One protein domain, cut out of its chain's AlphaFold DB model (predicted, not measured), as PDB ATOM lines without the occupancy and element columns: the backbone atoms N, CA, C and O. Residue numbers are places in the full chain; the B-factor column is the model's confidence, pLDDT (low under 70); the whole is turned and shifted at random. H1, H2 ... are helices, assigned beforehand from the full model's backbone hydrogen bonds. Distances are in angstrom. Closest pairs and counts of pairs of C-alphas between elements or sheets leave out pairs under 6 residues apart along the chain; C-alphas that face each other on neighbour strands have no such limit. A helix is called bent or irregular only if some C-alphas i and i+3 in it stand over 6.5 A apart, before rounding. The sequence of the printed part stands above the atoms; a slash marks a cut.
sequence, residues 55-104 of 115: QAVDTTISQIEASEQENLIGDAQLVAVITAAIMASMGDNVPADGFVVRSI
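What this domain is: This is residues 55 to 104 of the 115 residues of a protein of Mobilisporobacter senegalensis (UniProt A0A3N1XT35). Two helices, H1 and H2, meet near their ends at a corner and make a wide V, and the stretch after H2, residues 94 to 104, folds back into the open side of that V. Residues 55 to 64 of H1 and residues 88 to 93 of H2 stick out as the two far ends. The printed part has 50 residues with two named helices, H1 and then H2, and no named strand; the class is all helix. The whole is only just loose, close to extended, with a radius of gyration of the C-alphas of 14.2 A, and its flat outline spans 43 by 22 by 12 A.

Where its parts are: H1 takes residues 55 to 73 and measures 27.3 A from C-alpha 55 at (11.485, -0.211, -35.229) to C-alpha 73 at (35.206, -3.726, -22.203). H2 takes residues 76 to 93 and measures 23.0 A, ending with C-alpha 93 at (50.283, -2.010, -44.808). H2 is irregular, with C-alphas 89 and 92 9.6 A apart, and it has a kink of 58 degrees near residue 87.

How they stand to each other: A tight link of 2 residues joins H1 to H2. The two helices meet only through their link. Of the O i to N i+4 pairs, 14 of 15 in H1 and 12 of 14 in H2 are within hydrogen-bond range.

The domain as a whole: The two C-alphas farthest apart are those of Ala 56 and Gly 91, at 43.0 A. Without the stretches that stand free, the body has 34 residues and spans 28 by 17 by 11 A. The printed part has no cut. The mean pLDDT of the printed part is 70.9, and residues 55 to 73 and 91 to 97 are under 70.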
ATOM      1  N   GLN A  55      10.915  -0.715 -36.486       53.00
ATOM      2  CA  GLN A  55      11.485  -0.211 -35.229       53.00
ATOM      3  C   GLN A  55      11.907  -1.333 -34.270       53.00
ATOM      4  O   GLN A  55      12.926  -1.195 -33.597       53.00
ATOM      5  N   ALA A  56      11.181  -2.454 -34.218       54.62
ATOM      6  CA  ALA A  56      11.570  -3.597 -33.393       54.62
ATOM      7  C   ALA A  56      12.874  -4.245 -33.885       54.62
ATOM      8  O   ALA A  56      13.725  -4.592 -33.071       54.62
ATOM      9  N   VAL A  57      13.071  -4.360 -35.202       58.03
ATOM     10  CA  VAL A  57      14.316  -4.896 -35.773       58.03
ATOM     11  C   VAL A  57      15.493  -3.951 -35.510       58.03
ATOM     12  O   VAL A  57      16.516  -4.419 -35.022       58.03
ATOM     13  N   ASP A  58      15.332  -2.640 -35.710       56.75
ATOM     14  CA  ASP A  58      16.391  -1.654 -35.418       56.75
ATOM     15  C   ASP A  58      16.759  -1.605 -33.927       56.75
ATOM     16  O   ASP A  58      17.933  -1.591 -33.566       56.75
ATOM     17  N   THR A  59      15.761  -1.654 -33.038       58.75
ATOM     18  CA  THR A  59      15.997  -1.664 -31.584       58.75
ATOM     19  C   THR A  59      16.707  -2.949 -31.154       58.75
ATOM     20  O   THR A  59      17.605  -2.905 -30.319       58.75
ATOM     21  N   THR A  60      16.365  -4.093 -31.757       57.31
ATOM     22  CA  THR A  60      17.027  -5.370 -31.453       57.31
ATOM     23  C   THR A  60      18.465  -5.391 -31.974       57.31
ATOM     24  O   THR A  60      19.349  -5.864 -31.269       57.31
ATOM     25  N   ILE A  61      18.731  -4.835 -33.163       59.78
ATOM     26  CA  ILE A  61      20.091  -4.703 -33.710       59.78
ATOM     27  C   ILE A  61      20.931  -3.768 -32.829       59.78
ATOM     28  O   ILE A  61      22.010  -4.159 -32.399       59.78
ATOM     29  N   SER A  62      20.400  -2.600 -32.457       59.62
ATOM     30  CA  SER A  62      21.074  -1.650 -31.560       59.62
ATOM     31  C   SER A  62      21.367  -2.245 -30.176       59.62
ATOM     32  O   SER A  62      22.428  -2.002 -29.604       59.62
ATOM     33  N   GLN A  63      20.458  -3.060 -29.637       58.84
ATOM     34  CA  GLN A  63      20.633  -3.696 -28.332       58.84
ATOM     35  C   GLN A  63      21.635  -4.865 -28.376       58.84
ATOM     36  O   GLN A  63      22.342  -5.098 -27.395       58.84
ATOM     37  N   ILE A  64      21.744  -5.568 -29.510       59.19
ATOM     38  CA  ILE A  64      22.792  -6.572 -29.748       59.19
ATOM     39  C   ILE A  64      24.158  -5.888 -29.892       59.19
ATOM     40  O   ILE A  64      25.108  -6.315 -29.242       59.19
ATOM     41  N   GLU A  65      24.252  -4.801 -30.663       59.28
ATOM     42  CA  GLU A  65      25.492  -4.030 -30.823       59.28
ATOM     43  C   GLU A  65      25.978  -3.441 -29.489       59.28
ATOM     44  O   GLU A  65      27.154  -3.568 -29.153       59.28
ATOM     45  N   ALA A  66      25.074  -2.882 -28.677       59.59
ATOM     46  CA  ALA A  66      25.411  -2.354 -27.354       59.59
ATOM     47  C   ALA A  66      25.881  -3.451 -26.379       59.59
ATOM     48  O   ALA A  66      26.834  -3.246 -25.629       59.59
ATOM     49  N   SER A  67      25.249  -4.630 -26.410       58.66
ATOM     50  CA  SER A  67      25.633  -5.761 -25.556       58.66
ATOM     51  C   SER A  67      26.960  -6.404 -25.986       58.66
ATOM     52  O   SER A  67      27.743  -6.827 -25.134       58.66
ATOM     53  N   GLU A  68      27.250  -6.454 -27.291       59.03
ATOM     54  CA  GLU A  68      28.536  -6.943 -27.802       59.03
ATOM     55  C   GLU A  68      29.664  -5.964 -27.447       59.03
ATOM     56  O   GLU A  68      30.714  -6.392 -26.969       59.03
ATOM     57  N   GLN A  69      29.419  -4.653 -27.547       58.81
ATOM     58  CA  GLN A  69      30.377  -3.619 -27.151       58.81
ATOM     59  C   GLN A  69      30.678  -3.636 -25.641       58.81
ATOM     60  O   GLN A  69      31.833  -3.452 -25.255       58.81
ATOM     61  N   GLU A  70      29.687  -3.927 -24.789       58.28
ATOM     62  CA  GLU A  70      29.877  -4.109 -23.341       58.28
ATOM     63  C   GLU A  70      30.779  -5.316 -23.018       58.28
ATOM     64  O   GLU A  70      31.626  -5.239 -22.127       58.28
ATOM     65  N   ASN A  71      30.680  -6.408 -23.787       60.19
ATOM     66  CA  ASN A  71      31.523  -7.595 -23.608       60.19
ATOM     67  C   ASN A  71      33.007  -7.309 -23.916       60.19
ATOM     68  O   ASN A  71      33.894  -7.822 -23.234       60.19
ATOM     69  N   LEU A  72      33.289  -6.423 -24.882       61.12
ATOM     70  CA  LEU A  72      34.658  -6.041 -25.253       61.12
ATOM     71  C   LEU A  72      35.357  -5.149 -24.217       61.12
ATOM     72  O   LEU A  72      36.585  -5.046 -24.241       61.12
ATOM     73  N   ILE A  73      34.616  -4.528 -23.290       62.06
ATOM     74  CA  ILE A  73      35.206  -3.726 -22.203       62.06
ATOM     75  C   ILE A  73      36.094  -4.611 -21.312       62.06
ATOM     76  O   ILE A  73      37.135  -4.158 -20.835       62.06
ATOM     77  N   GLY A  74      35.734  -5.889 -21.143       75.44
ATOM     78  CA  GLY A  74      36.523  -6.863 -20.384       75.44
ATOM     79  C   GLY A  74      37.832  -7.289 -21.060       75.44
ATOM     80  O   GLY A  74      38.762  -7.699 -20.369       75.44
ATOM     81  N   ASP A  75      37.940  -7.129 -22.384       82.81
ATOM     82  CA  ASP A  75      39.018  -7.700 -23.202       82.81
ATOM     83  C   ASP A  75      39.923  -6.640 -23.867       82.81
ATOM     84  O   ASP A  75      40.721  -6.956 -24.755       82.81
ATOM     85  N   ALA A  76      39.870  -5.377 -23.427       84.12
ATOM     86  CA  ALA A  76      40.624  -4.266 -24.026       84.12
ATOM     87  C   ALA A  76      42.147  -4.517 -24.115       84.12
ATOM     88  O   ALA A  76      42.796  -4.155 -25.098       84.12
ATOM     89  N   GLN A  77      42.722  -5.189 -23.113       86.31
ATOM     90  CA  GLN A  77      44.141  -5.571 -23.099       86.31
ATOM     91  C   GLN A  77      44.462  -6.595 -24.194       86.31
ATOM     92  O   GLN A  77      45.493  -6.498 -24.860       86.31
ATOM     93  N   LEU A  78      43.565  -7.558 -24.415       85.75
ATOM     94  CA  LEU A  78      43.732  -8.594 -25.425       85.75
ATOM     95  C   LEU A  78      43.598  -8.006 -26.836       85.75
ATOM     96  O   LEU A  78      44.402  -8.330 -27.708       85.75
ATOM     97  N   VAL A  79      42.662  -7.072 -27.039       85.06
ATOM     98  CA  VAL A  79      42.520  -6.311 -28.293       85.06
ATOM     99  C   VAL A  79      43.796  -5.528 -28.614       85.06
ATOM    100  O   VAL A  79      44.271  -5.586 -29.749       85.06
ATOM    101  N   ALA A  80      44.389  -4.841 -27.631       86.44
ATOM    102  CA  ALA A  80      45.618  -4.073 -27.829       86.44
ATOM    103  C   ALA A  80      46.801  -4.965 -28.243       86.44
ATOM    104  O   ALA A  80      47.497  -4.651 -29.207       86.44
ATOM    105  N   VAL A  81      46.998  -6.103 -27.567       87.94
ATOM    106  CA  VAL A  81      48.071  -7.058 -27.897       87.94
ATOM    107  C   VAL A  81      47.866  -7.672 -29.284       87.94
ATOM    108  O   VAL A  81      48.822  -7.758 -30.050       87.94
ATOM    109  N   ILE A  82      46.633  -8.056 -29.637       86.00
ATOM    110  CA  ILE A  82      46.305  -8.588 -30.970       86.00
ATOM    111  C   ILE A  82      46.569  -7.530 -32.048       86.00
ATOM    112  O   ILE A  82      47.216  -7.828 -33.049       86.00
ATOM    113  N   THR A  83      46.121  -6.293 -31.832       84.38
ATOM    114  CA  THR A  83      46.310  -5.186 -32.784       84.38
ATOM    115  C   THR A  83      47.792  -4.870 -32.975       84.38
ATOM    116  O   THR A  83      48.255  -4.762 -34.107       84.38
ATOM    117  N   ALA A  84      48.560  -4.802 -31.884       85.75
ATOM    118  CA  ALA A  84      50.004  -4.597 -31.935       85.75
ATOM    119  C   ALA A  84      50.728  -5.748 -32.653       85.75
ATOM    120  O   ALA A  84      51.611  -5.500 -33.469       85.75
ATOM    121  N   ALA A  85      50.337  -7.003 -32.404       87.19
ATOM    122  CA  ALA A  85      50.912  -8.164 -33.082       87.19
ATOM    123  C   ALA A  85      50.612  -8.160 -34.589       87.19
ATOM    124  O   ALA A  85      51.494  -8.457 -35.395       87.19
ATOM    125  N   ILE A  86      49.391  -7.785 -34.984       83.31
ATOM    126  CA  ILE A  86      49.007  -7.679 -36.395       83.31
ATOM    127  C   ILE A  86      49.785  -6.551 -37.066       83.31
ATOM    128  O   ILE A  86      50.405  -6.802 -38.097       83.31
ATOM    129  N   MET A  87      49.837  -5.365 -36.454       80.38
ATOM    130  CA  MET A  87      50.628  -4.234 -36.948       80.38
ATOM    131  C   MET A  87      52.111  -4.601 -37.084       80.38
ATOM    132  O   MET A  87      52.726  -4.284 -38.094       80.38
ATOM    133  N   ALA A  88      52.684  -5.338 -36.129       82.06
ATOM    134  CA  ALA A  88      54.060  -5.818 -36.230       82.06
ATOM    135  C   ALA A  88      54.254  -6.856 -37.354       82.06
ATOM    136  O   ALA A  88      55.284  -6.849 -38.020       82.06
ATOM    137  N   SER A  89      53.280  -7.746 -37.582       80.94
ATOM    138  CA  SER A  89      53.374  -8.795 -38.613       80.94
ATOM    139  C   SER A  89      53.122  -8.297 -40.040       80.94
ATOM    140  O   SER A  89      53.717  -8.816 -40.981       80.94
ATOM    141  N   MET A  90      52.253  -7.299 -40.210       75.56
ATOM    142  CA  MET A  90      51.858  -6.748 -41.511       75.56
ATOM    143  C   MET A  90      52.532  -5.394 -41.826       75.56
ATOM    144  O   MET A  90      52.493  -4.941 -42.975       75.56
ATOM    145  N   GLY A  91      53.183  -4.760 -40.846       68.00
ATOM    146  CA  GLY A  91      53.852  -3.460 -40.983       68.00
ATOM    147  C   GLY A  91      52.894  -2.313 -41.339       68.00
ATOM    148  O   GLY A  91      51.695  -2.389 -41.074       68.00
ATOM    149  N   ASP A  92      53.407  -1.277 -42.015       64.12
ATOM    150  CA  ASP A  92      52.664  -0.072 -42.457       64.12
ATOM    151  C   ASP A  92      51.544  -0.340 -43.488       64.12
ATOM    152  O   ASP A  92      50.883   0.580 -43.965       64.12
ATOM    153  N   ASN A  93      51.314  -1.605 -43.853       64.94
ATOM    154  CA  ASN A  93      50.283  -2.010 -44.808       64.94
ATOM    155  C   ASN A  93      48.918  -2.267 -44.144       64.94
ATOM    156  O   ASN A  93      47.976  -2.657 -44.835       64.94
ATOM    157  N   VAL A  94      48.798  -2.083 -42.823       64.19
ATOM    158  CA  VAL A  94      47.519  -2.177 -42.105       64.19
ATOM    159  C   VAL A  94      46.855  -0.799 -42.094       64.19
ATOM    160  O   VAL A  94      47.377   0.113 -41.451       64.19
ATOM    161  N   PRO A  95      45.699  -0.612 -42.756       66.50
ATOM    162  CA  PRO A  95      44.947   0.627 -42.629       66.50
ATOM    163  C   PRO A  95      44.522   0.794 -41.168       66.50
ATOM    164  O   PRO A  95      43.881  -0.105 -40.620       66.50
ATOM    165  N   ALA A  96      44.848   1.935 -40.552       63.91
ATOM    166  CA  ALA A  96      44.497   2.226 -39.157       63.91
ATOM    167  C   ALA A  96      42.989   2.059 -38.879       63.91
ATOM    168  O   ALA A  96      42.607   1.589 -37.813       63.91
ATOM    169  N   ASP A  97      42.155   2.342 -39.884       65.94
ATOM    170  CA  ASP A  97      40.693   2.248 -39.804       65.94
ATOM    171  C   ASP A  97      40.122   0.936 -40.382       65.94
ATOM    172  O   ASP A  97      38.910   0.731 -40.407       65.94
ATOM    173  N   GLY A  98      40.976   0.038 -40.891       73.31
ATOM    174  CA  GLY A  98      40.559  -1.170 -41.615       73.31
ATOM    175  C   GLY A  98      40.435  -2.433 -40.760       73.31
ATOM    176  O   GLY A  98      39.889  -3.433 -41.228       73.31
ATOM    177  N   PHE A  99      40.938  -2.414 -39.522       77.50
ATOM    178  CA  PHE A  99      40.941  -3.576 -38.632       77.50
ATOM    179  C   PHE A  99      40.089  -3.319 -37.382       77.50
ATOM    180  O   PHE A  99      40.459  -2.534 -36.516       77.50
ATOM    181  N   VAL A 100      38.949  -4.014 -37.279       81.38
ATOM    182  CA  VAL A 100      38.022  -3.921 -36.137       81.38
ATOM    183  C   VAL A 100      37.764  -5.312 -35.563       81.38
ATOM    184  O   VAL A 100      37.285  -6.209 -36.262       81.38
ATOM    185  N   VAL A 101      38.043  -5.488 -34.269       77.56
ATOM    186  CA  VAL A 101      37.752  -6.726 -33.533       77.56
ATOM    187  C   VAL A 101      36.320  -6.665 -33.004       77.56
ATOM    188  O   VAL A 101      36.037  -5.892 -32.096       77.56
ATOM    189  N   ARG A 102      35.414  -7.472 -33.573       80.19
ATOM    190  CA  ARG A 102      33.993  -7.510 -33.166       80.19
ATOM    191  C   ARG A 102      33.698  -8.447 -31.992       80.19
ATOM    192  O   ARG A 102      32.918  -8.096 -31.126       80.19
ATOM    193  N   SER A 103      34.348  -9.609 -31.929       80.81
ATOM    194  CA  SER A 103      34.139 -10.596 -30.859       80.81
ATOM    195  C   SER A 103      35.398 -11.432 -30.649       80.81
ATOM    196  O   SER A 103      36.033 -11.855 -31.618       80.81
ATOM    197  N   ILE A 104      35.694 -11.780 -29.397       82.50
ATOM    198  CA  ILE A 104      36.774 -12.700 -29.024       82.50
ATOM    199  C   ILE A 104      36.163 -13.953 -28.394       82.50
ATOM    200  O   ILE A 104      35.393 -13.886 -27.442       82.50
TER     201      ILE A 104